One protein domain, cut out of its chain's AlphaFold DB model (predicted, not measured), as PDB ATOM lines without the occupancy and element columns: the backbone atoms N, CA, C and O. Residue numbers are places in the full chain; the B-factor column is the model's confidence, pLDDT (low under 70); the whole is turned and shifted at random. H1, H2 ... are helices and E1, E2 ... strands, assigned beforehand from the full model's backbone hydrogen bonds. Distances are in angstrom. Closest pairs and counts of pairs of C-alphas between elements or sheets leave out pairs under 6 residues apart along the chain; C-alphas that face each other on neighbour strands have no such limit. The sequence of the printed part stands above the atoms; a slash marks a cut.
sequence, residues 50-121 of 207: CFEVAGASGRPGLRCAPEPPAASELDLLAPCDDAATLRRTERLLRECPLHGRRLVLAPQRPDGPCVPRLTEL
ATOM      1  N   CYS A  50     -20.001  -8.314 -28.445       93.38
ATOM      2  CA  CYS A  50     -18.574  -8.072 -28.646       93.38
ATOM      3  C   CYS A  50     -17.854  -7.893 -27.304       93.38
ATOM      4  O   CYS A  50     -18.222  -7.016 -26.522       93.38
ATOM      5  N   PHE A  51     -16.827  -8.705 -27.062       92.88
ATOM      6  CA  PHE A  51     -16.032  -8.734 -25.832       92.88
ATOM      7  C   PHE A  51     -14.576  -9.122 -26.132       92.88
ATOM      8  O   PHE A  51     -14.289  -9.749 -27.151       92.88
ATOM      9  N   GLU A  52     -13.639  -8.759 -25.263       92.44
ATOM     10  CA  GLU A  52     -12.220  -9.137 -25.378       92.44
ATOM     11  C   GLU A  52     -11.876 -10.222 -24.353       92.44
ATOM     12  O   GLU A  52     -12.330 -10.152 -23.214       92.44
ATOM     13  N   VAL A  53     -11.053 -11.202 -24.733       90.62
ATOM     14  CA  VAL A  53     -10.410 -12.138 -23.794       90.62
ATOM     15  C   VAL A  53      -8.949 -11.730 -23.624       90.62
ATOM     16  O   VAL A  53      -8.250 -11.529 -24.616       90.62
ATOM     17  N   ALA A  54      -8.488 -11.601 -22.381       88.69
ATOM     18  CA  ALA A  54      -7.158 -11.098 -22.047       88.69
ATOM     19  C   ALA A  54      -6.547 -11.814 -20.829       88.69
ATOM     20  O   ALA A  54      -7.223 -12.548 -20.108       88.69
ATOM     21  N   GLY A  55      -5.260 -11.559 -20.574       84.19
ATOM     22  CA  GLY A  55      -4.493 -12.184 -19.493       84.19
ATOM     23  C   GLY A  55      -3.839 -13.502 -19.916       84.19
ATOM     24  O   GLY A  55      -3.562 -13.712 -21.099       84.19
ATOM     25  N   ALA A  56      -3.599 -14.385 -18.944       75.44
ATOM     26  CA  ALA A  56      -3.141 -15.755 -19.146       75.44
ATOM     27  C   ALA A  56      -4.229 -16.548 -19.884       75.44
ATOM     28  O   ALA A  56      -5.104 -17.173 -19.291       75.44
ATOM     29  N   SER A  57      -4.186 -16.454 -21.210       70.75
ATOM     30  CA  SER A  57      -5.189 -16.986 -22.118       70.75
ATOM     31  C   SER A  57      -4.510 -17.586 -23.350       70.75
ATOM     32  O   SER A  57      -3.545 -17.032 -23.869       70.75
ATOM     33  N   GLY A  58      -4.989 -18.739 -23.816       69.56
ATOM     34  CA  GLY A  58      -4.418 -19.463 -24.956       69.56
ATOM     35  C   GLY A  58      -4.682 -18.797 -26.311       69.56
ATOM     36  O   GLY A  58      -3.947 -19.033 -27.267       69.56
ATOM     37  N   ARG A  59      -5.727 -17.959 -26.410       78.81
ATOM     38  CA  ARG A  59      -6.066 -17.169 -27.611       78.81
ATOM     39  C   ARG A  59      -6.709 -15.821 -27.216       78.81
ATOM     40  O   ARG A  59      -7.932 -15.676 -27.369       78.81
ATOM     41  N   PRO A  60      -5.930 -14.856 -26.686       85.44
ATOM     42  CA  PRO A  60      -6.423 -13.517 -26.368       85.44
ATOM     43  C   PRO A  60      -6.933 -12.787 -27.616       85.44
ATOM     44  O   PRO A  60      -6.610 -13.151 -28.748       85.44
ATOM     45  N   GLY A  61      -7.712 -11.728 -27.401       89.69
ATOM     46  CA  GLY A  61      -8.201 -10.836 -28.447       89.69
ATOM     47  C   GLY A  61      -9.716 -10.642 -28.442       89.69
ATOM     48  O   GLY A  61     -10.447 -11.177 -27.604       89.69
ATOM     49  N   LEU A  62     -10.174  -9.835 -29.397       92.31
ATOM     50  CA  LEU A  62     -11.560  -9.398 -29.528       92.31
ATOM     51  C   LEU A  62     -12.427 -10.459 -30.223       92.31
ATOM     52  O   LEU A  62     -12.028 -11.044 -31.231       92.31
ATOM     53  N   ARG A  63     -13.628 -10.698 -29.694       90.69
ATOM     54  CA  ARG A  63     -14.587 -11.714 -30.146       90.69
ATOM     55  C   ARG A  63     -15.965 -11.080 -30.271       90.69
ATOM     56  O   ARG A  63     -16.397 -10.388 -29.360       90.69
ATOM     57  N   CYS A  64     -16.657 -11.326 -31.383       92.12
ATOM     58  CA  CYS A  64     -18.008 -10.821 -31.640       92.12
ATOM     59  C   CYS A  64     -18.918 -11.963 -32.111       92.12
ATOM     60  O   CYS A  64     -18.871 -12.347 -33.282       92.12
ATOM     61  N   ALA A  65     -19.760 -12.486 -31.224       90.38
ATOM     62  CA  ALA A  65     -20.674 -13.607 -31.477       90.38
ATOM     63  C   ALA A  65     -22.144 -13.127 -31.509       90.38
ATOM     64  O   ALA A  65     -22.414 -12.025 -31.032       90.38
ATOM     65  N   PRO A  66     -23.100 -13.881 -32.085       89.25
ATOM     66  CA  PRO A  66     -24.526 -13.555 -31.957       89.25
ATOM     67  C   PRO A  66     -25.056 -13.803 -30.532       89.25
ATOM     68  O   PRO A  66     -25.971 -13.118 -30.094       89.25
ATOM     69  N   GLU A  67     -24.448 -14.740 -29.803       87.12
ATOM     70  CA  GLU A  67     -24.854 -15.190 -28.467       87.12
ATOM     71  C   GLU A  67     -23.642 -15.193 -27.509       87.12
ATOM     72  O   GLU A  67     -22.498 -15.112 -27.975       87.12
ATOM     73  N   PRO A  68     -23.842 -15.247 -26.176       82.62
ATOM     74  CA  PRO A  68     -22.750 -15.438 -25.224       82.62
ATOM     75  C   PRO A  68     -22.057 -16.792 -25.458       82.62
ATOM     76  O   PRO A  68     -22.756 -17.777 -25.689       82.62
ATOM     77  N   PRO A  69     -20.719 -16.883 -25.351       84.81
ATOM     78  CA  PRO A  69     -20.036 -18.169 -25.431       84.81
ATOM     79  C   PRO A  69     -20.394 -19.055 -24.232       84.81
ATOM     80  O   PRO A  69     -20.594 -18.563 -23.115       84.81
ATOM     81  N   ALA A  70     -20.381 -20.371 -24.423       81.19
ATOM     82  CA  ALA A  70     -20.345 -21.301 -23.301       81.19
ATOM     83  C   ALA A  70     -18.971 -21.233 -22.609       81.19
ATOM     84  O   ALA A  70     -17.948 -20.987 -23.248       81.19
ATOM     85  N   ALA A  71     -18.902 -21.500 -21.300       71.31
ATOM     86  CA  ALA A  71     -17.615 -21.494 -20.592       71.31
ATOM     87  C   ALA A  71     -16.635 -22.553 -21.135       71.31
ATOM     88  O   ALA A  71     -15.434 -22.309 -21.150       71.31
ATOM     89  N   SER A  72     -17.140 -23.664 -21.678       69.81
ATOM     90  CA  SER A  72     -16.342 -24.687 -22.365       69.81
ATOM     91  C   SER A  72     -15.756 -24.235 -23.710       69.81
ATOM     92  O   SER A  72     -14.777 -24.801 -24.188       69.81
ATOM     93  N   GLU A  73     -16.286 -23.172 -24.318       75.31
ATOM     94  CA  GLU A  73     -15.649 -22.509 -25.465       75.31
ATOM     95  C   GLU A  73     -14.522 -21.563 -25.018       75.31
ATOM     96  O   GLU A  73     -13.702 -21.143 -25.840       75.31
ATOM     97  N   LEU A  74     -14.456 -21.251 -23.715       69.31
ATOM     98  CA  LEU A  74     -13.364 -20.515 -23.078       69.31
ATOM     99  C   LEU A  74     -12.259 -21.434 -22.521       69.31
ATOM    100  O   LEU A  74     -11.147 -20.945 -22.332       69.31
ATOM    101  N   ASP A  75     -12.500 -22.741 -22.338       58.22
ATOM    102  CA  ASP A  75     -11.447 -23.732 -22.016       58.22
ATOM    103  C   ASP A  75     -10.350 -23.739 -23.093       58.22
ATOM    104  O   ASP A  75      -9.158 -23.664 -22.809       58.22
ATOM    105  N   LEU A  76     -10.753 -23.662 -24.368       56.38
ATOM    106  CA  LEU A  76      -9.851 -23.497 -25.519       56.38
ATOM    107  C   LEU A  76      -9.040 -22.181 -25.495       56.38
ATOM    108  O   LEU A  76      -8.267 -21.910 -26.423       56.38
ATOM    109  N   LEU A  77      -9.249 -21.336 -24.480       54.31
ATOM    110  CA  LEU A  77      -8.692 -20.002 -24.331       54.31
ATOM    111  C   LEU A  77      -7.927 -19.795 -23.016       54.31
ATOM    112  O   LEU A  77      -7.574 -18.642 -22.779       54.31
ATOM    113  N   ALA A  78      -7.603 -20.798 -22.188       56.28
ATOM    114  CA  ALA A  78      -6.823 -20.553 -20.962       56.28
ATOM    115  C   ALA A  78      -5.928 -21.721 -20.494       56.28
ATOM    116  O   ALA A  78      -6.394 -22.844 -20.464       56.28
ATOM    117  N   PRO A  79      -4.690 -21.472 -20.015       61.47
ATOM    118  CA  PRO A  79      -3.923 -22.412 -19.186       61.47
ATOM    119  C   PRO A  79      -4.418 -22.422 -17.718       61.47
ATOM    120  O   PRO A  79      -3.619 -22.443 -16.784       61.47
ATOM    121  N   CYS A  80      -5.733 -22.315 -17.500       67.25
ATOM    122  CA  CYS A  80      -6.369 -22.082 -16.196       67.25
ATOM    123  C   CYS A  80      -7.370 -23.204 -15.858       67.25
ATOM    124  O   CYS A  80      -8.471 -22.921 -15.382       67.25
ATOM    125  N   ASP A  81      -6.992 -24.458 -16.114       69.00
ATOM    126  CA  ASP A  81      -7.871 -25.644 -16.162       69.00
ATOM    127  C   ASP A  81      -8.367 -26.141 -14.782       69.00
ATOM    128  O   ASP A  81      -8.496 -27.341 -14.527       69.00
ATOM    129  N   ASP A  82      -8.650 -25.226 -13.851       79.38
ATOM    130  CA  ASP A  82      -9.231 -25.541 -12.548       79.38
ATOM    131  C   ASP A  82     -10.764 -25.384 -12.568       79.38
ATOM    132  O   ASP A  82     -11.335 -24.349 -12.930       79.38
ATOM    133  N   ALA A  83     -11.466 -26.430 -12.128       83.00
ATOM    134  CA  ALA A  83     -12.923 -26.483 -12.190       83.00
ATOM    135  C   ALA A  83     -13.633 -25.444 -11.293       83.00
ATOM    136  O   ALA A  83     -14.836 -25.219 -11.449       83.00
ATOM    137  N   ALA A  84     -12.942 -24.807 -10.338       85.00
ATOM    138  CA  ALA A  84     -13.500 -23.696  -9.568       85.00
ATOM    139  C   ALA A  84     -13.378 -22.363 -10.325       85.00
ATOM    140  O   ALA A  84     -14.306 -21.556 -10.248       85.00
ATOM    141  N   THR A  85     -12.307 -22.149 -11.096       84.00
ATOM    142  CA  THR A  85     -12.213 -21.067 -12.086       84.00
ATOM    143  C   THR A  85     -13.344 -21.167 -13.100       84.00
ATOM    144  O   THR A  85     -14.076 -20.193 -13.256       84.00
ATOM    145  N   LEU A  86     -13.590 -22.340 -13.689       82.38
ATOM    146  CA  LEU A  86     -14.673 -22.505 -14.668       82.38
ATOM    147  C   LEU A  86     -16.053 -22.164 -14.106       82.38
ATOM    148  O   LEU A  86     -16.765 -21.345 -14.686       82.38
ATOM    149  N   ARG A  87     -16.400 -22.675 -12.917       85.88
ATOM    150  CA  ARG A  87     -17.670 -22.333 -12.248       85.88
ATOM    151  C   ARG A  87     -17.796 -20.844 -11.896       85.88
ATOM    152  O   ARG A  87     -18.912 -20.329 -11.858       85.88
ATOM    153  N   ARG A  88     -16.687 -20.130 -11.642       86.81
ATOM    154  CA  ARG A  88     -16.690 -18.659 -11.487       86.81
ATOM    155  C   ARG A  88     -16.907 -17.963 -12.830       86.81
ATOM    156  O   ARG A  88     -17.704 -17.032 -12.885       86.81
ATOM    157  N   THR A  89     -16.223 -18.411 -13.885       86.75
ATOM    158  CA  THR A  89     -16.338 -17.852 -15.235       86.75
ATOM    159  C   THR A  89     -17.763 -18.008 -15.747       86.75
ATOM    160  O   THR A  89     -18.392 -16.995 -16.018       86.75
ATOM    161  N   GLU A  90     -18.320 -19.226 -15.763       86.69
ATOM    162  CA  GLU A  90     -19.728 -19.483 -16.108       86.69
ATOM    163  C   GLU A  90     -20.690 -18.526 -15.399       86.69
ATOM    164  O   GLU A  90     -21.611 -17.989 -16.010       86.69
ATOM    165  N   ARG A  91     -20.496 -18.341 -14.087       88.25
ATOM    166  CA  ARG A  91     -21.366 -17.495 -13.282       88.25
ATOM    167  C   ARG A  91     -21.280 -16.036 -13.736       88.25
ATOM    168  O   ARG A  91     -22.322 -15.431 -13.950       88.25
ATOM    169  N   LEU A  92     -20.078 -15.517 -13.990       88.56
ATOM    170  CA  LEU A  92     -19.893 -14.187 -14.579       88.56
ATOM    171  C   LEU A  92     -20.520 -14.071 -15.980       88.56
ATOM    172  O   LEU A  92     -21.150 -13.057 -16.254       88.56
ATOM    173  N   LEU A  93     -20.413 -15.086 -16.850       87.50
ATOM    174  CA  LEU A  93     -21.051 -15.045 -18.179       87.50
ATOM    175  C   LEU A  93     -22.589 -15.012 -18.092       87.50
ATOM    176  O   LEU A  93     -23.234 -14.426 -18.957       87.50
ATOM    177  N   ARG A  94     -23.175 -15.653 -17.067       87.25
ATOM    178  CA  ARG A  94     -24.631 -15.698 -16.832       87.25
ATOM    179  C   ARG A  94     -25.176 -14.465 -16.107       87.25
ATOM    180  O   ARG A  94     -26.290 -14.046 -16.396       87.25
ATOM    181  N   GLU A  95     -24.428 -13.915 -15.153       87.56
ATOM    182  CA  GLU A  95     -24.873 -12.801 -14.299       87.56
ATOM    183  C   GLU A  95     -24.580 -11.417 -14.905       87.56
ATOM    184  O   GLU A  95     -25.200 -10.434 -14.498       87.56
ATOM    185  N   CYS A  96     -23.656 -11.316 -15.871       88.00
ATOM    186  CA  CYS A  96     -23.095 -10.036 -16.308       88.00
ATOM    187  C   CYS A  96     -23.170  -9.808 -17.829       88.00
ATOM    188  O   CYS A  96     -22.864 -10.706 -18.614       88.00
ATOM    189  N   PRO A  97     -23.495  -8.580 -18.285       88.88
ATOM    190  CA  PRO A  97     -23.565  -8.265 -19.709       88.88
ATOM    191  C   PRO A  97     -22.163  -8.237 -20.333       88.88
ATOM    192  O   PRO A  97     -21.383  -7.326 -20.067       88.88
ATOM    193  N   LEU A  98     -21.849  -9.214 -21.191       89.50
ATOM    194  CA  LEU A  98     -20.538  -9.330 -21.850       89.50
ATOM    195  C   LEU A  98     -20.292  -8.288 -22.951       89.50
ATOM    196  O   LEU A  98     -19.145  -7.950 -23.230       89.50
ATOM    197  N   HIS A  99     -21.344  -7.781 -23.598       91.56
ATOM    198  CA  HIS A  99     -21.202  -6.819 -24.691       91.56
ATOM    199  C   HIS A  99     -20.580  -5.511 -24.169       91.56
ATOM    200  O   HIS A  99     -21.156  -4.837 -23.314       91.56
ATOM    201  N   GLY A 100     -19.401  -5.154 -24.680       90.88
ATOM    202  CA  GLY A 100     -18.612  -4.022 -24.192       90.88
ATOM    203  C   GLY A 100     -17.616  -4.355 -23.074       90.88
ATOM    204  O   GLY A 100     -16.964  -3.435 -22.580       90.88
ATOM    205  N   ARG A 101     -17.459  -5.627 -22.677       91.50
ATOM    206  CA  ARG A 101     -16.554  -6.054 -21.591       91.50
ATOM    207  C   ARG A 101     -15.252  -6.692 -22.073       91.50
ATOM    208  O   ARG A 101     -15.157  -7.252 -23.164       91.50
ATOM    209  N   ARG A 102     -14.259  -6.657 -21.191       92.06
ATOM    210  CA  ARG A 102     -13.009  -7.408 -21.250       92.06
ATOM    211  C   ARG A 102     -13.037  -8.478 -20.159       92.06
ATOM    212  O   ARG A 102     -13.191  -8.159 -18.985       92.06
ATOM    213  N   LEU A 103     -12.918  -9.746 -20.539       90.94
ATOM    214  CA  LEU A 103     -12.737 -10.872 -19.629       90.94
ATOM    215  C   LEU A 103     -11.238 -11.115 -19.447       90.94
ATOM    216  O   LEU A 103     -10.567 -11.626 -20.343       90.94
ATOM    217  N   VAL A 104     -10.721 -10.750 -18.278       89.25
ATOM    218  CA  VAL A 104      -9.337 -11.013 -17.884       89.25
ATOM    219  C   VAL A 104      -9.284 -12.333 -17.119       89.25
ATOM    220  O   VAL A 104      -9.873 -12.464 -16.043       89.25
ATOM    221  N   LEU A 105      -8.559 -13.306 -17.667       86.38
ATOM    222  CA  LEU A 105      -8.224 -14.568 -17.014       86.38
ATOM    223  C   LEU A 105      -6.769 -14.475 -16.549       86.38
ATOM    224  O   LEU A 105      -5.853 -14.464 -17.362       86.38
ATOM    225  N   ALA A 106      -6.537 -14.329 -15.245       83.81
ATOM    226  CA  ALA A 106      -5.185 -14.223 -14.699       83.81
ATOM    227  C   ALA A 106      -5.092 -14.828 -13.288       83.81
ATOM    228  O   ALA A 106      -6.051 -14.719 -12.511       83.81
ATOM    229  N   PRO A 107      -3.953 -15.443 -12.925       82.25
ATOM    230  CA  PRO A 107      -3.685 -15.870 -11.560       82.25
ATOM    231  C   PRO A 107      -3.326 -14.658 -10.687       82.25
ATOM    232  O   PRO A 107      -2.645 -13.732 -11.123       82.25
ATOM    233  N   GLN A 108      -3.787 -14.635  -9.431       77.19
ATOM    234  CA  GLN A 108      -3.518 -13.501  -8.519       77.19
ATOM    235  C   GLN A 108      -2.098 -13.502  -7.919       77.19
ATOM    236  O   GLN A 108      -1.721 -12.568  -7.213       77.19
ATOM    237  N   ARG A 109      -1.347 -14.584  -8.131       82.75
ATOM    238  CA  ARG A 109       0.021 -14.877  -7.660       82.75
ATOM    239  C   ARG A 109       0.637 -15.849  -8.682       82.75
ATOM    240  O   ARG A 109      -0.161 -16.521  -9.329       82.75
ATOM    241  N   PRO A 110       1.969 -15.990  -8.811       79.25
ATOM    242  CA  PRO A 110       2.580 -16.868  -9.819       79.25
ATOM    243  C   PRO A 110       1.980 -18.284  -9.871       79.25
ATOM    244  O   PRO A 110       1.558 -18.723 -10.934       79.25
ATOM    245  N   ASP A 111       1.825 -18.925  -8.709       79.00
ATOM    246  CA  ASP A 111       1.260 -20.279  -8.552       79.00
ATOM    247  C   ASP A 111      -0.187 -20.263  -8.009       79.00
ATOM    248  O   ASP A 111      -0.669 -21.224  -7.407       79.00
ATOM    249  N   GLY A 112      -0.878 -19.124  -8.121       80.50
ATOM    250  CA  GLY A 112      -2.244 -18.958  -7.624       80.50
ATOM    251  C   GLY A 112      -3.296 -19.470  -8.617       80.50
ATOM    252  O   GLY A 112      -3.073 -19.393  -9.823       80.50
ATOM    253  N   PRO A 113      -4.484 -19.909  -8.154       79.81
ATOM    254  CA  PRO A 113      -5.588 -20.201  -9.060       79.81
ATOM    255  C   PRO A 113      -5.975 -18.941  -9.840       79.81
ATOM    256  O   PRO A 113      -5.917 -17.819  -9.312       79.81
ATOM    257  N   CYS A 114      -6.415 -19.128 -11.081       83.75
ATOM    258  CA  CYS A 114      -6.930 -18.032 -11.881       83.75
ATOM    259  C   CYS A 114      -8.187 -17.432 -11.225       83.75
ATOM    260  O   CYS A 114      -8.962 -18.093 -10.525       83.75
ATOM    261  N   VAL A 115      -8.377 -16.125 -11.398       85.69
ATOM    262  CA  VAL A 115      -9.592 -15.445 -10.948       85.69
ATOM    263  C   VAL A 115     -10.134 -14.639 -12.122       85.69
ATOM    264  O   VAL A 115      -9.535 -13.617 -12.460       85.69
ATOM    265  N   PRO A 116     -11.236 -15.086 -12.754       87.38
ATOM    266  CA  PRO A 116     -11.827 -14.363 -13.866       87.38
ATOM    267  C   PRO A 116     -12.337 -13.008 -13.372       87.38
ATOM    268  O   PRO A 116     -12.981 -12.915 -12.324       87.38
ATOM    269  N   ARG A 117     -12.037 -11.953 -14.128       88.75
ATOM    270  CA  ARG A 117     -12.520 -10.592 -13.885       88.75
ATOM    271  C   ARG A 117     -13.165 -10.073 -15.158       88.75
ATOM    272  O   ARG A 117     -12.546 -10.128 -16.216       88.75
ATOM    273  N   LEU A 118     -14.383  -9.551 -15.052       89.06
ATOM    274  CA  LEU A 118     -14.947  -8.698 -16.092       89.06
ATOM    275  C   LEU A 118     -14.575  -7.246 -15.783       89.06
ATOM    276  O   LEU A 118     -14.698  -6.799 -14.648       89.06
ATOM    277  N   THR A 119     -14.116  -6.526 -16.795       88.62
ATOM    278  CA  THR A 119     -13.838  -5.084 -16.783       88.62
ATOM    279  C   THR A 119     -14.466  -4.451 -18.029       88.62
ATOM    280  O   THR A 119     -14.966  -5.162 -18.904       88.62
ATOM    281  N   GLU A 120     -14.520  -3.123 -18.131       88.94
ATOM    282  CA  GLU A 120     -14.925  -2.473 -19.389       88.94
ATOM    283  C   GLU A 120     -13.871  -2.718 -20.487       88.94
ATOM    284  O   GLU A 120     -12.677  -2.813 -20.201       88.94
ATOM    285  N   LEU A 121     -14.287  -2.794 -21.757       91.75
ATOM    286  CA  LEU A 121     -13.349  -2.660 -22.878       91.75
ATOM    287  C   LEU A 121     -12.665  -1.279 -22.834       91.75
ATOM    288  O   LEU A 121     -13.372  -0.290 -22.617       91.75
TER     289      LEU A 121
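AT A GLANCE: This is residues 50 to 121 of the 207 residues of the protein "Helix-hairpin-helix domain-containing protein" of Myxococcales bacterium (UniProt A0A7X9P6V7). A strongly twisted wall of four strands has one long helix, H2, over one of its faces along the edge strand E4, making two layers, a helix layer on a sheet; the small helix H1 packs on H2. The 72 printed residues have the order E1 E2 H1 H2 E3 E4, and the mixed sheet runs E2 E1 E3 E4. The class is mixed, helices and strands. The whole is compact, with a radius of gyration of the C-alphas of 11.1 A, yet elongated, spanning 34 by 20 by 20 A.

IN THESE COORDINATES: E1 is residues 50 to 55, beginning at C-alpha 50 (-18.574, -8.072, -28.646), and E2 is residues 61 to 65. H1 is residues 71 to 75. H2, residues 83 to 95, is 18.3 A long and begins at C-alpha 83 (-12.923, -26.483, -12.190). E3, residues 101 to 107, and E4, residues 114 to 120, are each 19.0 A long; E4 ends at C-alpha 120 (-14.925, -2.473, -19.389).

HOW THE PARTS SIT: E1 and E2 form an antiparallel hairpin, with N 51 and O 63 2.9 A apart. E1 and E3 are parallel, with N 103 and O 52 2.8 A apart. E3 and E4 form an antiparallel hairpin, with N 104 and O 117 2.8 A apart. H2 is on the sheet at a height of 8.9 A, over E4 and along it at 11 degrees on the local plane; their closest C-alphas, Thr 89 and Pro 116, are 5.9 A apart. H1 is not on the sheet but touches H2, the closest C-alphas, Ala 71 and Glu 90, being 5.3 A apart. In H1 and H2 every O i to N i+4 pair is within hydrogen-bond range.

THE WHOLE: The farthest C-alphas, of Pro 66 and Asp 111, are 35.5 A apart. The printed part has no cut and no long link. Mean pLDDT of the printed part is 82.7; residues 58, 72 and 74 to 81 are under 70.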